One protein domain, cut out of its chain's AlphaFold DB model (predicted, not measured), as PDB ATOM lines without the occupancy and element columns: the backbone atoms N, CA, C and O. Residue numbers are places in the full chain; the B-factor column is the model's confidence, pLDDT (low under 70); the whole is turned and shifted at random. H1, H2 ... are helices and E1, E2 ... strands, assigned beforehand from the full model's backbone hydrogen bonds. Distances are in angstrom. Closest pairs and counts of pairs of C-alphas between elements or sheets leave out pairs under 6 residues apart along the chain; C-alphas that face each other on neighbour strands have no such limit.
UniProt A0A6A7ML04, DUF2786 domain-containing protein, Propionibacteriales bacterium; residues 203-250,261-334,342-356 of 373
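AT A GLANCE: This is residues 203 to 250, 261 to 334 and 342 to 356 of the 373 residues of the protein "DUF2786 domain-containing protein" of Propionibacteriales bacterium (UniProt A0A6A7ML04). Long helix H4 runs through the middle, with the helical hairpin H1 and H2 on one side of it and, on the other, a small three-stranded sheet that H4 covers together with H3; the sheet's other face is bare. H1, H2 and H4 lie nearly side by side as an up-and-down bundle, each running against the one before it, and little H5 packs on H2. The 137 printed residues hold five named helices and three named strands in the order H1 H2 E1 H3 E2 E3 H4 H5, mostly helix, with the antiparallel sheet in the order E1 - E3 - E2. The whole is compact, with a radius of gyration of the C-alphas of 15.0 A, and spans 54 by 36 by 27 A, only just elongated.

IN THESE COORDINATES: H1, residues 203 to 220, begins at C-alpha 203 (187.551, 88.150, 243.334) and is 26.5 A long. H2, residues 224 to 249, is 37.4 A long. E1 is residues 262 to 267, H3 residues 273 to 286 (20.0 A), E2 residues 290 to 294 and E3 residues 299 to 304. H4, residues 306 to 330, measures 36.2 A and ends at C-alpha 330 (164.538, 113.007, 222.774). H5 is residues 349 to 352.

HOW THE PARTS SIT: H1 and H2 form a helical hairpin and touch at a shallow tilt of 11 degrees, opposite ways, with the C-alphas of Ala 218 and Ala 227 closest at 4.1 A. H1 touches H4 at 5 degrees, a shallow tilt, the same way; the C-alphas of Glu 219 and Gln 322 are closest, 5.7 A apart. H2 and H4 are close but not clearly touching, Ile 238 to Ala 311 being 6.9 A between closest C-alphas. H4 touches H3 with residues 312 to 320 alone, at a steep tilt of 46 degrees, opposite ways; the closest C-alphas, of Val 280 and Val 316, are 6.2 A apart. H3 and H4 are on the same face of the sheet, two layers, at heights of 8.7 A and 10.4 A. E1, H3 and E2 make a split strand-helix-strand unit, E3 between its strands, with a right-handed crossover. N 264 and O 302 of E1 and E3 are 2.8 A apart, and N 292 and O 301 of hairpin E2 and E3 are 2.8 A apart, both within hydrogen-bond range. In H1, H2, H3 and H4 every O i to N i+4 pair is within range; H5 is too short for one. H5 touches H2 at its residues 228 to 235 alone, the C-alphas of Ala 232 and Leu 352 closest at 6.2 A.

THE WHOLE: The C-alphas of Asp 250 and Val 334 are farthest apart, 53.8 A. Residues 251 to 260 and 335 to 341 are not printed, leaving gaps of 17.0 A and 8.1 A between C-alphas. The links that are printed whole are tight. The mean pLDDT of the printed part is 82.0; residues 203 to 204, 250, 330 to 334 and 342 to 356 are under 70.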
ATOM      1  N   GLY A 203     188.250  87.150 242.525       59.22
ATOM      2  CA  GLY A 203     187.551  88.150 243.334       59.22
ATOM      3  C   GLY A 203     187.153  89.414 242.561       59.22
ATOM      4  O   GLY A 203     186.085  89.974 242.824       59.22
ATOM      5  N   ASP A 204     187.957  89.832 241.583       67.38
ATOM      6  CA  ASP A 204     187.676  91.001 240.744       67.38
ATOM      7  C   ASP A 204     186.572  90.696 239.723       67.38
ATOM      8  O   ASP A 204     185.685  91.522 239.500       67.38
ATOM      9  N   HIS A 205     186.506  89.457 239.222       71.94
ATOM     10  CA  HIS A 205     185.433  89.007 238.332       71.94
ATOM     11  C   HIS A 205     184.042  89.097 238.981       71.94
ATOM     12  O   HIS A 205     183.095  89.563 238.342       71.94
ATOM     13  N   LYS A 206     183.902  88.710 240.259       80.19
ATOM     14  CA  LYS A 206     182.619  88.802 240.991       80.19
ATOM     15  C   LYS A 206     182.176  90.249 241.195       80.19
ATOM     16  O   LYS A 206     181.009  90.579 240.994       80.19
ATOM     17  N   LYS A 207     183.116  91.114 241.569       83.75
ATOM     18  CA  LYS A 207     182.891  92.548 241.774       83.75
ATOM     19  C   LYS A 207     182.456  93.239 240.479       83.75
ATOM     20  O   LYS A 207     181.459  93.961 240.469       83.75
ATOM     21  N   LEU A 208     183.136  92.951 239.367       84.38
ATOM     22  CA  LEU A 208     182.758  93.461 238.049       84.38
ATOM     23  C   LEU A 208     181.432  92.881 237.550       84.38
ATOM     24  O   LEU A 208     180.693  93.578 236.862       84.38
ATOM     25  N   ALA A 209     181.062  91.654 237.922       88.69
ATOM     26  CA  ALA A 209     179.739  91.117 237.606       88.69
ATOM     27  C   ALA A 209     178.609  91.932 238.265       88.69
ATOM     28  O   ALA A 209     177.599  92.208 237.620       88.69
ATOM     29  N   THR A 210     178.787  92.386 239.513       91.94
ATOM     30  CA  THR A 210     177.821  93.288 240.169       91.94
ATOM     31  C   THR A 210     177.727  94.636 239.457       91.94
ATOM     32  O   THR A 210     176.627  95.142 239.243       91.94
ATOM     33  N   VAL A 211     178.864  95.202 239.045       92.88
ATOM     34  CA  VAL A 211     178.908  96.437 238.245       92.88
ATOM     35  C   VAL A 211     178.158  96.251 236.923       92.88
ATOM     36  O   VAL A 211     177.276  97.049 236.615       92.88
ATOM     37  N   ARG A 212     178.426  95.164 236.186       93.38
ATOM     38  CA  ARG A 212     177.709  94.823 234.945       93.38
ATOM     39  C   ARG A 212     176.202  94.724 235.165       93.38
ATOM     40  O   ARG A 212     175.446  95.247 234.359       93.38
ATOM     41  N   ALA A 213     175.760  94.111 236.264       94.50
ATOM     42  CA  ALA A 213     174.338  93.998 236.584       94.50
ATOM     43  C   ALA A 213     173.676  95.365 236.844       94.50
ATOM     44  O   ALA A 213     172.557  95.602 236.389       94.50
ATOM     45  N   LEU A 214     174.360  96.279 237.541       94.06
ATOM     46  CA  LEU A 214     173.864  97.644 237.752       94.06
ATOM     47  C   LEU A 214     173.777  98.429 236.441       94.06
ATOM     48  O   LEU A 214     172.773  99.095 236.204       94.06
ATOM     49  N   LEU A 215     174.797  98.318 235.589       93.44
ATOM     50  CA  LEU A 215     174.839  98.986 234.287       93.44
ATOM     51  C   LEU A 215     173.774  98.437 233.327       93.44
ATOM     52  O   LEU A 215     173.038  99.215 232.732       93.44
ATOM     53  N   ALA A 216     173.579  97.119 233.280       93.31
ATOM     54  CA  ALA A 216     172.497  96.503 232.510       93.31
ATOM     55  C   ALA A 216     171.105  96.972 232.980       93.31
ATOM     56  O   ALA A 216     170.175  97.144 232.187       93.31
ATOM     57  N   LYS A 217     170.940  97.225 234.285       91.75
ATOM     58  CA  LYS A 217     169.708  97.822 234.810       91.75
ATOM     59  C   LYS A 217     169.575  99.298 234.412       91.75
ATOM     60  O   LYS A 217     168.480  99.732 234.069       91.75
ATOM     61  N   ALA A 218     170.674 100.051 234.421       91.31
ATOM     62  CA  ALA A 218     170.694 101.443 233.973       91.31
ATOM     63  C   ALA A 218     170.353 101.577 232.478       91.31
ATOM     64  O   ALA A 218     169.669 102.513 232.088       91.31
ATOM     65  N   GLU A 219     170.778 100.619 231.654       89.94
ATOM     66  CA  GLU A 219     170.475 100.570 230.218       89.94
ATOM     67  C   GLU A 219     169.024 100.179 229.910       89.94
ATOM     68  O   GLU A 219     168.487 100.583 228.882       89.94
ATOM     69  N   SER A 220     168.382  99.392 230.778       89.62
ATOM     70  CA  SER A 220     167.016  98.900 230.543       89.62
ATOM     71  C   SER A 220     165.913  99.810 231.093       89.62
ATOM     72  O   SER A 220     164.756  99.666 230.694       89.62
ATOM     73  N   THR A 221     166.233 100.753 231.987       88.19
ATOM     74  CA  THR A 221     165.239 101.699 232.512       88.19
ATOM     75  C   THR A 221     164.935 102.826 231.523       88.19
ATOM     76  O   THR A 221     165.796 103.316 230.798       88.19
ATOM     77  N   GLN A 222     163.677 103.271 231.512       83.88
ATOM     78  CA  GLN A 222     163.218 104.415 230.722       83.88
ATOM     79  C   GLN A 222     163.292 105.739 231.497       83.88
ATOM     80  O   GLN A 222     162.989 106.789 230.928       83.88
ATOM     81  N   TYR A 223     163.669 105.707 232.780       86.06
ATOM     82  CA  TYR A 223     163.721 106.876 233.657       86.06
ATOM     83  C   TYR A 223     165.158 107.387 233.807       86.06
ATOM     84  O   TYR A 223     166.000 106.717 234.402       86.06
ATOM     85  N   ASP A 224     165.421 108.609 233.339       83.12
ATOM     86  CA  ASP A 224     166.780 109.181 233.327       83.12
ATOM     87  C   ASP A 224     167.400 109.272 234.718       83.12
ATOM     88  O   ASP A 224     168.533 108.849 234.925       83.12
ATOM     89  N   ALA A 225     166.624 109.734 235.700       85.38
ATOM     90  CA  ALA A 225     167.086 109.830 237.079       85.38
ATOM     91  C   ALA A 225     167.440 108.457 237.685       85.38
ATOM     92  O   ALA A 225     168.340 108.365 238.519       85.38
ATOM     93  N   GLU A 226     166.757 107.382 237.271       88.31
ATOM     94  CA  GLU A 226     167.085 106.026 237.724       88.31
ATOM     95  C   GLU A 226     168.364 105.518 237.046       88.31
ATOM     96  O   GLU A 226     169.244 104.995 237.732       88.31
ATOM     97  N   ALA A 227     168.499 105.712 235.728       88.38
ATOM     98  CA  ALA A 227     169.702 105.343 234.979       88.38
ATOM     99  C   ALA A 227     170.953 106.046 235.535       88.38
ATOM    100  O   ALA A 227     171.990 105.407 235.749       88.38
ATOM    101  N   GLU A 228     170.841 107.340 235.846       86.19
ATOM    102  CA  GLU A 228     171.902 108.125 236.481       86.19
ATOM    103  C   GLU A 228     172.245 107.597 237.877       86.19
ATOM    104  O   GLU A 228     173.422 107.414 238.191       86.19
ATOM    105  N   ALA A 229     171.244 107.294 238.711       90.75
ATOM    106  CA  ALA A 229     171.470 106.767 240.056       90.75
ATOM    107  C   ALA A 229     172.154 105.387 240.037       90.75
ATOM    108  O   ALA A 229     173.061 105.128 240.834       90.75
ATOM    109  N   LEU A 230     171.756 104.507 239.115       90.12
ATOM    110  CA  LEU A 230     172.357 103.182 238.939       90.12
ATOM    111  C   LEU A 230     173.799 103.277 238.428       90.12
ATOM    112  O   LEU A 230     174.683 102.608 238.969       90.12
ATOM    113  N   SER A 231     174.061 104.157 237.458       88.56
ATOM    114  CA  SER A 231     175.410 104.414 236.939       88.56
ATOM    115  C   SER A 231     176.317 105.037 238.008       88.56
ATOM    116  O   SER A 231     177.463 104.618 238.177       88.56
ATOM    117  N   ALA A 232     175.794 105.970 238.810       90.12
ATOM    118  CA  ALA A 232     176.508 106.534 239.953       90.12
ATOM    119  C   ALA A 232     176.847 105.464 240.998       90.12
ATOM    120  O   ALA A 232     177.964 105.440 241.522       90.12
ATOM    121  N   LYS A 233     175.926 104.528 241.267       91.75
ATOM    122  CA  LYS A 233     176.190 103.419 242.189       91.75
ATOM    123  C   LYS A 233     177.257 102.461 241.656       91.75
ATOM    124  O   LYS A 233     178.104 102.010 242.428       91.75
ATOM    125  N   ALA A 234     177.247 102.179 240.356       92.38
ATOM    126  CA  ALA A 234     178.288 101.390 239.703       92.38
ATOM    127  C   ALA A 234     179.669 102.061 239.846       92.38
ATOM    128  O   ALA A 234     180.621 101.413 240.285       92.38
ATOM    129  N   GLN A 235     179.762 103.372 239.587       89.81
ATOM    130  CA  GLN A 235     180.997 104.146 239.761       89.81
ATOM    131  C   GLN A 235     181.478 104.167 241.223       89.81
ATOM    132  O   GLN A 235     182.680 104.059 241.485       89.81
ATOM    133  N   GLU A 236     180.565 104.277 242.193       91.44
ATOM    134  CA  GLU A 236     180.894 104.209 243.623       91.44
ATOM    135  C   GLU A 236     181.521 102.853 243.990       91.44
ATOM    136  O   GLU A 236     182.529 102.812 244.701       91.44
ATOM    137  N   LEU A 237     180.958 101.746 243.488       92.38
ATOM    138  CA  LEU A 237     181.491 100.401 243.726       92.38
ATOM    139  C   LEU A 237     182.886 100.224 243.120       92.38
ATOM    140  O   LEU A 237     183.781  99.761 243.821       92.38
ATOM    141  N   ILE A 238     183.092 100.652 241.871       89.25
ATOM    142  CA  ILE A 238     184.410 100.633 241.214       89.25
ATOM    143  C   ILE A 238     185.431 101.409 242.047       89.25
ATOM    144  O   ILE A 238     186.507 100.901 242.356       89.25
ATOM    145  N   SER A 239     185.067 102.619 242.477       89.62
ATOM    146  CA  SER A 239     185.944 103.484 243.271       89.62
ATOM    147  C   SER A 239     186.316 102.842 244.609       89.62
ATOM    148  O   SER A 239     187.473 102.897 245.023       89.62
ATOM    149  N   ARG A 240     185.355 102.187 245.273       89.25
ATOM    150  CA  ARG A 240     185.596 101.446 246.517       89.25
ATOM    151  C   ARG A 240     186.536 100.266 246.292       89.25
ATOM    152  O   ARG A 240     187.497 100.114 247.032       89.25
ATOM    153  N   TYR A 241     186.305  99.477 245.245       87.00
ATOM    154  CA  TYR A 241     187.150  98.328 244.925       87.00
ATOM    155  C   TYR A 241     188.578  98.730 244.566       87.00
ATOM    156  O   TYR A 241     189.519  98.063 244.990       87.00
ATOM    157  N   ALA A 242     188.744  99.837 243.844       85.56
ATOM    158  CA  ALA A 242     190.051 100.409 243.570       85.56
ATOM    159  C   ALA A 242     190.788 100.807 244.861       85.56
ATOM    160  O   ALA A 242     191.965 100.490 245.016       85.56
ATOM    161  N   LEU A 243     190.104 101.462 245.808       85.94
ATOM    162  CA  LEU A 243     190.690 101.827 247.102       85.94
ATOM    163  C   LEU A 243     191.073 100.596 247.932       85.94
ATOM    164  O   LEU A 243     192.194 100.533 248.431       85.94
ATOM    165  N   ASP A 244     190.181  99.607 248.033       85.75
ATOM    166  CA  ASP A 244     190.446  98.357 248.756       85.75
ATOM    167  C   ASP A 244     191.698  97.656 248.208       85.75
ATOM    168  O   ASP A 244     192.524  97.157 248.972       85.75
ATOM    169  N   ARG A 245     191.869  97.655 246.879       82.31
ATOM    170  CA  ARG A 245     193.045  97.084 246.215       82.31
ATOM    171  C   ARG A 245     194.329  97.851 246.510       82.31
ATOM    172  O   ARG A 245     195.354  97.221 246.753       82.31
ATOM    173  N   LEU A 246     194.293  99.184 246.489       82.19
ATOM    174  CA  LEU A 246     195.466 100.003 246.817       82.19
ATOM    175  C   LEU A 246     195.933  99.749 248.258       82.19
ATOM    176  O   LEU A 246     197.120  99.542 248.487       82.19
ATOM    177  N   LEU A 247     194.995  99.649 249.206       83.94
ATOM    178  CA  LEU A 247     195.300  99.321 250.604       83.94
ATOM    179  C   LEU A 247     195.913  97.918 250.768       83.94
ATOM    180  O   LEU A 247     196.792  97.710 251.606       83.94
ATOM    181  N   GLN A 248     195.467  96.950 249.964       80.00
ATOM    182  CA  GLN A 248     196.034  95.597 249.952       80.00
ATOM    183  C   GLN A 248     197.436  95.558 249.331       80.00
ATOM    184  O   GLN A 248     198.299  94.841 249.834       80.00
ATOM    185  N   ALA A 249     197.674  96.338 248.273       73.44
ATOM    186  CA  ALA A 249     198.963  96.410 247.589       73.44
ATOM    187  C   ALA A 249     200.063  97.031 248.468       73.44
ATOM    188  O   ALA A 249     201.177  96.516 248.483       73.44
ATOM    189  N   ASP A 250     199.743  98.059 249.261       64.75
ATOM    190  CA  ASP A 250     200.686  98.687 250.206       64.75
ATOM    191  C   ASP A 250     201.132  97.744 251.342       64.75
ATOM    192  O   ASP A 250     202.131  97.994 252.017       64.75
ATOM    193  N   VAL A 261     201.491  98.468 234.087       79.12
ATOM    194  CA  VAL A 261     200.812  99.409 233.184       79.12
ATOM    195  C   VAL A 261     200.423  98.682 231.906       79.12
ATOM    196  O   VAL A 261     201.277  98.314 231.108       79.12
ATOM    197  N   ALA A 262     199.120  98.515 231.700       87.44
ATOM    198  CA  ALA A 262     198.560  97.942 230.486       87.44
ATOM    199  C   ALA A 262     197.907  99.026 229.620       87.44
ATOM    200  O   ALA A 262     197.633 100.144 230.070       87.44
ATOM    201  N   ALA A 263     197.638  98.675 228.364       90.38
ATOM    202  CA  ALA A 263     196.883  99.500 227.437       90.38
ATOM    203  C   ALA A 263     195.694  98.715 226.877       90.38
ATOM    204  O   ALA A 263     195.810  97.530 226.566       90.38
ATOM    205  N   ARG A 264     194.557  99.388 226.702       91.19
ATOM    206  CA  ARG A 264     193.364  98.840 226.051       91.19
ATOM    207  C   ARG A 264     192.838  99.817 225.009       91.19
ATOM    208  O   ARG A 264     192.808 101.022 225.252       91.19
ATOM    209  N   ARG A 265     192.436  99.309 223.845       94.00
ATOM    210  CA  ARG A 265     191.806 100.112 222.791       94.00
ATOM    211  C   ARG A 265     190.293 100.002 222.910       94.00
ATOM    212  O   ARG A 265     189.753  98.912 223.013       94.00
ATOM    213  N   ILE A 266     189.630 101.150 222.913       93.31
ATOM    214  CA  ILE A 266     188.177 101.280 222.920       93.31
ATOM    215  C   ILE A 266     187.768 101.804 221.550       93.31
ATOM    216  O   ILE A 266     188.055 102.956 221.210       93.31
ATOM    217  N   TRP A 267     187.118 100.954 220.765       93.31
ATOM    218  CA  TRP A 267     186.656 101.283 219.422       93.31
ATOM    219  C   TRP A 267     185.390 102.137 219.461       93.31
ATOM    220  O   TRP A 267     184.476 101.882 220.242       93.31
ATOM    221  N   LEU A 268     185.349 103.185 218.634       91.62
ATOM    222  CA  LEU A 268     184.284 104.181 218.640       91.62
ATOM    223  C   LEU A 268     183.638 104.290 217.262       91.62
ATOM    224  O   LEU A 268     184.253 104.743 216.300       91.62
ATOM    225  N   ASP A 269     182.352 103.966 217.190       85.06
ATOM    226  CA  ASP A 269     181.590 104.115 215.953       85.06
ATOM    227  C   ASP A 269     181.349 105.576 215.579       85.06
ATOM    228  O   ASP A 269     181.055 106.422 216.431       85.06
ATOM    229  N   ALA A 270     181.364 105.866 214.280       80.06
ATOM    230  CA  ALA A 270     180.754 107.078 213.753       80.06
ATOM    231  C   ALA A 270     179.215 107.012 213.905       80.06
ATOM    232  O   ALA A 270     178.648 105.921 213.934       80.06
ATOM    233  N   PRO A 271     178.500 108.151 213.976       84.44
ATOM    234  CA  PRO A 271     178.984 109.533 214.015       84.44
ATOM    235  C   PRO A 271     179.447 109.984 215.417       84.44
ATOM    236  O   PRO A 271     179.299 109.271 216.407       84.44
ATOM    237  N   TYR A 272     179.967 111.216 215.494       84.94
ATOM    238  CA  TYR A 272     180.382 111.901 216.735       84.94
ATOM    239  C   TYR A 272     181.602 111.308 217.443       84.94
ATOM    240  O   TYR A 272     181.692 111.339 218.670       84.94
ATOM    241  N   LEU A 273     182.573 110.827 216.669       88.25
ATOM    242  CA  LEU A 273     183.781 110.190 217.190       88.25
ATOM    243  C   LEU A 273     184.491 111.029 218.262       88.25
ATOM    244  O   LEU A 273     184.774 110.521 219.340       88.25
ATOM    245  N   LEU A 274     184.700 112.325 218.012       88.69
ATOM    246  CA  LEU A 274     185.358 113.223 218.970       88.69
ATOM    247  C   LEU A 274     184.567 113.410 220.269       88.69
ATOM    248  O   LEU A 274     185.159 113.499 221.340       88.69
ATOM    249  N   ALA A 275     183.235 113.435 220.200       88.56
ATOM    250  CA  ALA A 275     182.405 113.542 221.397       88.56
ATOM    251  C   ALA A 275     182.440 112.248 222.221       88.56
ATOM    252  O   ALA A 275     182.551 112.296 223.444       88.56
ATOM    253  N   LYS A 276     182.408 111.089 221.551       91.31
ATOM    254  CA  LYS A 276     182.583 109.784 222.200       91.31
ATOM    255  C   LYS A 276     183.986 109.653 222.807       91.31
ATOM    256  O   LYS A 276     184.120 109.178 223.927       91.31
ATOM    257  N   ALA A 277     185.018 110.150 222.126       92.88
ATOM    258  CA  ALA A 277     186.385 110.183 222.641       92.88
ATOM    259  C   ALA A 277     186.524 111.094 223.872       92.88
ATOM    260  O   ALA A 277     187.209 110.736 224.828       92.88
ATOM    261  N   ALA A 278     185.836 112.240 223.891       92.75
ATOM    262  CA  ALA A 278     185.788 113.107 225.066       92.75
ATOM    263  C   ALA A 278     185.149 112.396 226.272       92.75
ATOM    264  O   ALA A 278     185.688 112.476 227.372       92.75
ATOM    265  N   LEU A 279     184.065 111.634 226.064       93.50
ATOM    266  CA  LEU A 279     183.482 110.786 227.111       93.50
ATOM    267  C   LEU A 279     184.501 109.765 227.637       93.50
ATOM    268  O   LEU A 279     184.675 109.655 228.850       93.50
ATOM    269  N   VAL A 280     185.198 109.050 226.743       95.31
ATOM    270  CA  VAL A 280     186.253 108.096 227.135       95.31
ATOM    271  C   VAL A 280     187.311 108.783 227.994       95.31
ATOM    272  O   VAL A 280     187.700 108.242 229.026       95.31
ATOM    273  N   ASN A 281     187.747 109.981 227.604       94.50
ATOM    274  CA  ASN A 281     188.744 110.738 228.351       94.50
ATOM    275  C   ASN A 281     188.269 111.123 229.756       94.50
ATOM    276  O   ASN A 281     189.020 110.955 230.714       94.50
ATOM    277  N   GLU A 282     187.028 111.590 229.905       94.12
ATOM    278  CA  GLU A 282     186.476 111.917 231.225       94.12
ATOM    279  C   GLU A 282     186.378 110.679 232.127       94.12
ATOM    280  O   GLU A 282     186.798 110.723 233.287       94.12
ATOM    281  N   VAL A 283     185.912 109.545 231.590       94.06
ATOM    282  CA  VAL A 283     185.841 108.279 232.338       94.06
ATOM    283  C   VAL A 283     187.243 107.778 232.702       94.06
ATOM    284  O   VAL A 283     187.474 107.368 233.840       94.06
ATOM    285  N   ALA A 284     188.208 107.855 231.784       93.88
ATOM    286  CA  ALA A 284     189.589 107.461 232.044       93.88
ATOM    287  C   ALA A 284     190.220 108.319 233.151       93.88
ATOM    288  O   ALA A 284     190.810 107.785 234.091       93.88
ATOM    289  N   MET A 285     190.042 109.639 233.091       92.88
ATOM    290  CA  MET A 285     190.553 110.567 234.100       92.88
ATOM    291  C   MET A 285     189.930 110.331 235.481       92.88
ATOM    292  O   MET A 285     190.645 110.404 236.486       92.88
ATOM    293  N   ALA A 286     188.637 110.003 235.543       90.00
ATOM    294  CA  ALA A 286     187.950 109.652 236.787       90.00
ATOM    295  C   ALA A 286     188.495 108.358 237.424       90.00
ATOM    296  O   ALA A 286     188.501 108.228 238.648       90.00
ATOM    297  N   ASN A 287     189.020 107.438 236.610       90.12
ATOM    298  CA  ASN A 287     189.535 106.135 237.039       90.12
ATOM    299  C   ASN A 287     191.077 106.054 237.007       90.12
ATOM    300  O   ASN A 287     191.638 104.976 236.877       90.12
ATOM    301  N   ARG A 288     191.777 107.193 237.162       88.88
ATOM    302  CA  ARG A 288     193.259 107.302 237.229       88.88
ATOM    303  C   ARG A 288     194.011 106.819 235.977       88.88
ATOM    304  O   ARG A 288     195.230 106.680 236.021       88.88
ATOM    305  N   CYS A 289     193.328 106.673 234.851       92.75
ATOM    306  CA  CYS A 289     193.922 106.314 233.570       92.75
ATOM    307  C   CYS A 289     194.211 107.553 232.710       92.75
ATOM    308  O   CYS A 289     193.877 108.697 233.049       92.75
ATOM    309  N   ARG A 290     194.875 107.331 231.577       94.44
ATOM    310  CA  ARG A 290     195.054 108.322 230.507       94.44
ATOM    311  C   ARG A 290     194.533 107.752 229.205       94.44
ATOM    312  O   ARG A 290     194.688 106.560 228.973       94.44
ATOM    313  N   SER A 291     193.948 108.593 228.360       94.88
ATOM    314  CA  SER A 291     193.476 108.184 227.039       94.88
ATOM    315  C   SER A 291     194.067 109.045 225.933       94.88
ATOM    316  O   SER A 291     194.220 110.253 226.103       94.88
ATOM    317  N   VAL A 292     194.329 108.431 224.786       93.94
ATOM    318  CA  VAL A 292     194.743 109.098 223.552       93.94
ATOM    319  C   VAL A 292     193.822 108.645 222.425       93.94
ATOM    320  O   VAL A 292     193.615 107.447 222.236       93.94
ATOM    321  N   VAL A 293     193.265 109.595 221.677       92.19
ATOM    322  CA  VAL A 293     192.389 109.313 220.536       92.19
ATOM    323  C   VAL A 293     193.199 109.121 219.257       92.19
ATOM    324  O   VAL A 293     194.118 109.884 218.969       92.19
ATOM    325  N   MET A 294     192.830 108.109 218.477       89.81
ATOM    326  CA  MET A 294     193.319 107.861 217.126       89.81
ATOM    327  C   MET A 294     192.141 108.006 216.163       89.81
ATOM    328  O   MET A 294     191.392 107.059 215.925       89.81
ATOM    329  N   GLU A 295     191.956 109.212 215.622       84.69
ATOM    330  CA  GLU A 295     190.753 109.567 214.850       84.69
ATOM    331  C   GLU A 295     190.601 108.768 213.556       84.69
ATOM    332  O   GLU A 295     189.509 108.303 213.249       84.69
ATOM    333  N   ARG A 296     191.696 108.597 212.804       84.12
ATOM    334  CA  ARG A 296     191.679 107.901 211.508       84.12
ATOM    335  C   ARG A 296     191.189 106.450 211.613       84.12
ATOM    336  O   ARG A 296     190.298 106.099 210.848       84.12
ATOM    337  N   PRO A 297     191.752 105.605 212.495       82.44
ATOM    338  CA  PRO A 297     191.234 104.252 212.690       82.44
ATOM    339  C   PRO A 297     189.971 104.216 213.561       82.44
ATOM    340  O   PRO A 297     189.204 103.268 213.464       82.44
ATOM    341  N   GLY A 298     189.729 105.249 214.368       89.19
ATOM    342  CA  GLY A 298     188.479 105.445 215.087       89.19
ATOM    343  C   GLY A 298     188.399 104.763 216.452       89.19
ATOM    344  O   GLY A 298     187.370 104.200 216.815       89.19
ATOM    345  N   PHE A 299     189.474 104.828 217.238       92.94
ATOM    346  CA  PHE A 299     189.503 104.286 218.599       92.94
ATOM    347  C   PHE A 299     190.202 105.228 219.584       92.94
ATOM    348  O   PHE A 299     190.917 106.155 219.199       92.94
ATOM    349  N   CYS A 300     190.026 104.968 220.878       94.56
ATOM    350  CA  CYS A 300     190.807 105.566 221.957       94.56
ATOM    351  C   CYS A 300     191.687 104.505 222.618       94.56
ATOM    352  O   CYS A 300     191.189 103.464 223.030       94.56
ATOM    353  N   THR A 301     192.986 104.765 222.757       94.88
ATOM    354  CA  THR A 301     193.872 103.935 223.588       94.88
ATOM    355  C   THR A 301     193.848 104.465 225.008       94.88
ATOM    356  O   THR A 301     194.189 105.626 225.225       94.88
ATOM    357  N   VAL A 302     193.465 103.628 225.963       95.06
ATOM    358  CA  VAL A 302     193.461 103.923 227.395       95.06
ATOM    359  C   VAL A 302     194.600 103.162 228.061       95.06
ATOM    360  O   VAL A 302     194.778 101.976 227.809       95.06
ATOM    361  N   VAL A 303     195.369 103.843 228.903       92.75
ATOM    362  CA  VAL A 303     196.546 103.308 229.595       92.75
ATOM    363  C   VAL A 303     196.364 103.457 231.105       92.75
ATOM    364  O   VAL A 303     195.968 104.529 231.577       92.75
ATOM    365  N   GLY A 304     196.649 102.393 231.862       90.94
ATOM    366  CA  GLY A 304     196.544 102.365 233.324       90.94
ATOM    367  C   GLY A 304     196.680 100.963 233.928       90.94
ATOM    368  O   GLY A 304     197.200 100.056 233.281       90.94
ATOM    369  N   ASP A 305     196.224 100.796 235.174       87.00
ATOM    370  CA  ASP A 305     196.203  99.501 235.879       87.00
ATOM    371  C   ASP A 305     195.146  98.586 235.217       87.00
ATOM    372  O   ASP A 305     194.009  99.032 235.030       87.00
ATOM    373  N   PRO A 306     195.459  97.320 234.870       86.38
ATOM    374  CA  PRO A 306     194.509  96.369 234.278       86.38
ATOM    375  C   PRO A 306     193.061  96.363 234.825       86.38
ATOM    376  O   PRO A 306     192.140  96.439 234.011       86.38
ATOM    377  N   PRO A 307     192.794  96.334 236.149       84.94
ATOM    378  CA  PRO A 307     191.423  96.409 236.680       84.94
ATOM    379  C   PRO A 307     190.688  97.708 236.341       84.94
ATOM    380  O   PRO A 307     189.479  97.692 236.116       84.94
ATOM    381  N   ASP A 308     191.397  98.840 236.330       89.00
ATOM    382  CA  ASP A 308     190.807 100.138 236.027       89.00
ATOM    383  C   ASP A 308     190.433 100.179 234.540       89.00
ATOM    384  O   ASP A 308     189.378 100.703 234.189       89.00
ATOM    385  N   LEU A 309     191.232  99.550 233.668       90.94
ATOM    386  CA  LEU A 309     190.915  99.407 232.244       90.94
ATOM    387  C   LEU A 309     189.646  98.579 232.008       90.94
ATOM    388  O   LEU A 309     188.805  98.989 231.209       90.94
ATOM    389  N   GLU A 310     189.474  97.461 232.720       89.19
ATOM    390  CA  GLU A 310     188.243  96.657 232.651       89.19
ATOM    391  C   GLU A 310     187.016  97.449 233.116       89.19
ATOM    392  O   GLU A 310     185.954  97.395 232.493       89.19
ATOM    393  N   ALA A 311     187.154  98.220 234.195       89.94
ATOM    394  CA  ALA A 311     186.079  99.066 234.696       89.94
ATOM    395  C   ALA A 311     185.708 100.180 233.700       89.94
ATOM    396  O   ALA A 311     184.524 100.411 233.449       89.94
ATOM    397  N   ILE A 312     186.704 100.846 233.105       93.25
ATOM    398  CA  ILE A 312     186.502 101.899 232.100       93.25
ATOM    399  C   ILE A 312     185.772 101.350 230.876       93.25
ATOM    400  O   ILE A 312     184.830 101.983 230.409       93.25
ATOM    401  N   GLU A 313     186.176 100.188 230.366       92.50
ATOM    402  CA  GLU A 313     185.545  99.557 229.204       92.50
ATOM    403  C   GLU A 313     184.047  99.308 229.430       92.50
ATOM    404  O   GLU A 313     183.220  99.669 228.587       92.50
ATOM    405  N   LEU A 314     183.679  98.781 230.602       92.12
ATOM    406  CA  LEU A 314     182.279  98.562 230.974       92.12
ATOM    407  C   LEU A 314     181.496  99.872 231.086       92.12
ATOM    408  O   LEU A 314     180.405  99.992 230.529       92.12
ATOM    409  N   LEU A 315     182.053 100.860 231.791       93.25
ATOM    410  CA  LEU A 315     181.408 102.157 231.987       93.25
ATOM    411  C   LEU A 315     181.203 102.893 230.665       93.25
ATOM    412  O   LEU A 315     180.109 103.384 230.405       93.25
ATOM    413  N   VAL A 316     182.236 102.961 229.824       93.75
ATOM    414  CA  VAL A 316     182.162 103.629 228.523       93.75
ATOM    415  C   VAL A 316     181.120 102.955 227.643       93.75
ATOM    416  O   VAL A 316     180.278 103.651 227.081       93.75
ATOM    417  N   THR A 317     181.144 101.624 227.544       92.69
ATOM    418  CA  THR A 317     180.183 100.876 226.721       92.69
ATOM    419  C   THR A 317     178.750 101.164 227.164       92.69
ATOM    420  O   THR A 317     177.908 101.522 226.338       92.69
ATOM    421  N   SER A 318     178.493 101.118 228.475       92.25
ATOM    422  CA  SER A 318     177.171 101.410 229.032       92.25
ATOM    423  C   SER A 318     176.738 102.858 228.791       92.25
ATOM    424  O   SER A 318     175.639 103.114 228.304       92.25
ATOM    425  N   LEU A 319     177.618 103.829 229.047       91.75
ATOM    426  CA  LEU A 319     177.318 105.251 228.857       91.75
ATOM    427  C   LEU A 319     177.086 105.609 227.382       91.75
ATOM    428  O   LEU A 319     176.240 106.453 227.080       91.75
ATOM    429  N   LEU A 320     177.792 104.964 226.448       91.19
ATOM    430  CA  LEU A 320     177.552 105.124 225.013       91.19
ATOM    431  C   LEU A 320     176.190 104.552 224.596       91.19
ATOM    432  O   LEU A 320     175.478 105.192 223.813       91.19
ATOM    433  N   ALA A 321     175.803 103.391 225.132       90.12
ATOM    434  CA  ALA A 321     174.487 102.798 224.898       90.12
ATOM    435  C   ALA A 321     173.364 103.694 225.450       90.12
ATOM    436  O   ALA A 321     172.441 104.056 224.716       90.12
ATOM    437  N   GLN A 322     173.495 104.148 226.700       88.19
ATOM    438  CA  GLN A 322     172.557 105.073 227.342       88.19
ATOM    439  C   GLN A 322     172.456 106.406 226.585       88.19
ATOM    440  O   GLN A 322     171.356 106.892 226.324       88.19
ATOM    441  N   GLY A 323     173.587 106.986 226.170       84.81
ATOM    442  CA  GLY A 323     173.614 108.217 225.380       84.81
ATOM    443  C   GLY A 323     172.896 108.062 224.038       84.81
ATOM    444  O   GLY A 323     172.127 108.937 223.643       84.81
ATOM    445  N   THR A 324     173.080 106.922 223.369       85.88
ATOM    446  CA  THR A 324     172.378 106.603 222.119       85.88
ATOM    447  C   THR A 324     170.871 106.465 222.348       85.88
ATOM    448  O   THR A 324     170.087 107.069 221.616       85.88
ATOM    449  N   ALA A 325     170.450 105.751 223.395       84.12
ATOM    450  CA  ALA A 325     169.039 105.605 223.755       84.12
ATOM    451  C   ALA A 325     168.380 106.957 224.087       84.12
ATOM    452  O   ALA A 325     167.289 107.258 223.598       84.12
ATOM    453  N   ALA A 326     169.069 107.813 224.846       83.12
ATOM    454  CA  ALA A 326     168.600 109.157 225.169       83.12
ATOM    455  C   ALA A 326     168.450 110.031 223.910       83.12
ATOM    456  O   ALA A 326     167.441 110.719 223.754       83.12
ATOM    457  N   MET A 327     169.411 109.974 222.980       83.44
ATOM    458  CA  MET A 327     169.327 110.691 221.701       83.44
ATOM    459  C   MET A 327     168.141 110.227 220.846       83.44
ATOM    460  O   MET A 327     167.484 111.057 220.216       83.44
ATOM    461  N   VAL A 328     167.846 108.923 220.833       84.12
ATOM    462  CA  VAL A 328     166.684 108.367 220.121       84.12
ATOM    463  C   VAL A 328     165.374 108.826 220.765       84.12
ATOM    464  O   VAL A 328     164.463 109.235 220.050       84.12
ATOM    465  N   ARG A 329     165.279 108.812 222.101       77.25
ATOM    466  CA  ARG A 329     164.055 109.187 222.829       77.25
ATOM    467  C   ARG A 329     163.724 110.677 222.717       77.25
ATOM    468  O   ARG A 329     162.558 111.024 222.563       77.25
ATOM    469  N   HIS A 330     164.731 111.548 222.798       69.62
ATOM    470  CA  HIS A 330     164.538 113.007 222.774       69.62
ATOM    471  C   HIS A 330     164.513 113.605 221.361       69.62
ATOM    472  O   HIS A 330     164.093 114.746 221.180       69.62
ATOM    473  N   GLY A 331     164.935 112.851 220.341       61.00
ATOM    474  CA  GLY A 331     164.976 113.321 218.959       61.00
ATOM    475  C   GLY A 331     165.857 114.564 218.748       61.00
ATOM    476  O   GLY A 331     166.598 115.028 219.619       61.00
ATOM    477  N   ARG A 332     165.806 115.127 217.536       52.16
ATOM    478  CA  ARG A 332     166.518 116.367 217.196       52.16
ATOM    479  C   ARG A 332     165.708 117.566 217.697       52.16
ATOM    480  O   ARG A 332     164.845 118.064 216.981       52.16
ATOM    481  N   HIS A 333     166.005 118.056 218.897       49.66
ATOM    482  CA  HIS A 333     165.476 119.342 219.353       49.66
ATOM    483  C   HIS A 333     166.095 120.487 218.531       49.66
ATOM    484  O   HIS A 333     167.285 120.792 218.632       49.66
ATOM    485  N   VAL A 334     165.281 121.113 217.682       42.81
ATOM    486  CA  VAL A 334     165.601 122.396 217.045       42.81
ATOM    487  C   VAL A 334     165.096 123.485 217.985       42.81
ATOM    488  O   VAL A 334     163.930 123.459 218.380       42.81
ATOM    489  N   THR A 342     171.876 119.194 218.391       40.47
ATOM    490  CA  THR A 342     171.992 117.775 218.729       40.47
ATOM    491  C   THR A 342     172.476 117.752 220.177       40.47
ATOM    492  O   THR A 342     173.539 118.302 220.467       40.47
ATOM    493  N   ALA A 343     171.669 117.245 221.106       40.09
ATOM    494  CA  ALA A 343     172.061 117.120 222.501       40.09
ATOM    495  C   ALA A 343     173.182 116.072 222.583       40.09
ATOM    496  O   ALA A 343     172.945 114.887 222.785       40.09
ATOM    497  N   VAL A 344     174.415 116.505 222.321       40.62
ATOM    498  CA  VAL A 344     175.615 115.677 222.395       40.62
ATOM    499  C   VAL A 344     175.988 115.537 223.860       40.62
ATOM    500  O   VAL A 344     176.663 116.402 224.406       40.62
ATOM    501  N   LEU A 345     175.518 114.462 224.490       45.50
ATOM    502  CA  LEU A 345     176.095 113.884 225.706       45.50
ATOM    503  C   LEU A 345     176.269 114.744 226.994       45.50
ATOM    504  O   LEU A 345     176.920 114.223 227.902       45.50
ATOM    505  N   PRO A 346     175.715 115.960 227.240       41.62
ATOM    506  CA  PRO A 346     176.084 116.688 228.453       41.62
ATOM    507  C   PRO A 346     175.151 116.366 229.631       41.62
ATOM    508  O   PRO A 346     175.361 116.904 230.710       41.62
ATOM    509  N   ALA A 347     174.124 115.525 229.456       42.09
ATOM    510  CA  ALA A 347     173.145 115.258 230.512       42.09
ATOM    511  C   ALA A 347     173.685 114.317 231.606       42.09
ATOM    512  O   ALA A 347     173.351 114.503 232.766       42.09
ATOM    513  N   VAL A 348     174.596 113.393 231.277       42.88
ATOM    514  CA  VAL A 348     175.121 112.402 232.247       42.88
ATOM    515  C   VAL A 348     176.454 112.841 232.888       42.88
ATOM    516  O   VAL A 348     176.880 112.322 233.919       42.88
ATOM    517  N   LEU A 349     177.123 113.845 232.313       43.16
ATOM    518  CA  LEU A 349     178.455 114.297 232.735       43.16
ATOM    519  C   LEU A 349     178.520 115.019 234.109       43.16
ATOM    520  O   LEU A 349     179.513 114.836 234.817       43.16
ATOM    521  N   PRO A 350     177.526 115.825 234.546       43.19
ATOM    522  CA  PRO A 350     177.675 116.632 235.763       43.19
ATOM    523  C   PRO A 350     177.572 115.841 237.076       43.19
ATOM    524  O   PRO A 350     178.083 116.302 238.096       43.19
ATOM    525  N   VAL A 351     176.928 114.667 237.077       42.34
ATOM    526  CA  VAL A 351     176.669 113.895 238.310       42.34
ATOM    527  C   VAL A 351     177.811 112.925 238.643       42.34
ATOM    528  O   VAL A 351     178.095 112.702 239.821       42.34
ATOM    529  N   LEU A 352     178.545 112.421 237.643       43.94
ATOM    530  CA  LEU A 352     179.672 111.492 237.848       43.94
ATOM    531  C   LEU A 352     181.015 112.190 238.144       43.94
ATOM    532  O   LEU A 352     181.942 111.552 238.636       43.94
ATOM    533  N   LEU A 353     181.117 113.505 237.919       43.22
ATOM    534  CA  LEU A 353     182.336 114.298 238.130       43.22
ATOM    535  C   LEU A 353     182.264 115.214 239.360       43.22
ATOM    536  O   LEU A 353     182.818 116.319 239.353       43.22
ATOM    537  N   ARG A 354     181.637 114.767 240.458       40.75
ATOM    538  CA  ARG A 354     181.769 115.459 241.748       40.75
ATOM    539  C   ARG A 354     183.217 115.315 242.233       40.75
ATOM    540  O   ARG A 354     183.562 114.394 242.967       40.75
ATOM    541  N   ARG A 355     184.083 116.217 241.753       38.94
ATOM    542  CA  ARG A 355     185.499 116.329 242.116       38.94
ATOM    543  C   ARG A 355     185.625 116.249 243.642       38.94
ATOM    544  O   ARG A 355     185.052 117.111 244.313       38.94
ATOM    545  N   PRO A 356     186.395 115.307 244.216       35.91
ATOM    546  CA  PRO A 356     186.876 115.500 245.570       35.91
ATOM    547  C   PRO A 356     187.795 116.723 245.545       35.91
ATOM    548  O   PRO A 356     188.771 116.801 244.795       35.91
TER     549      PRO A 356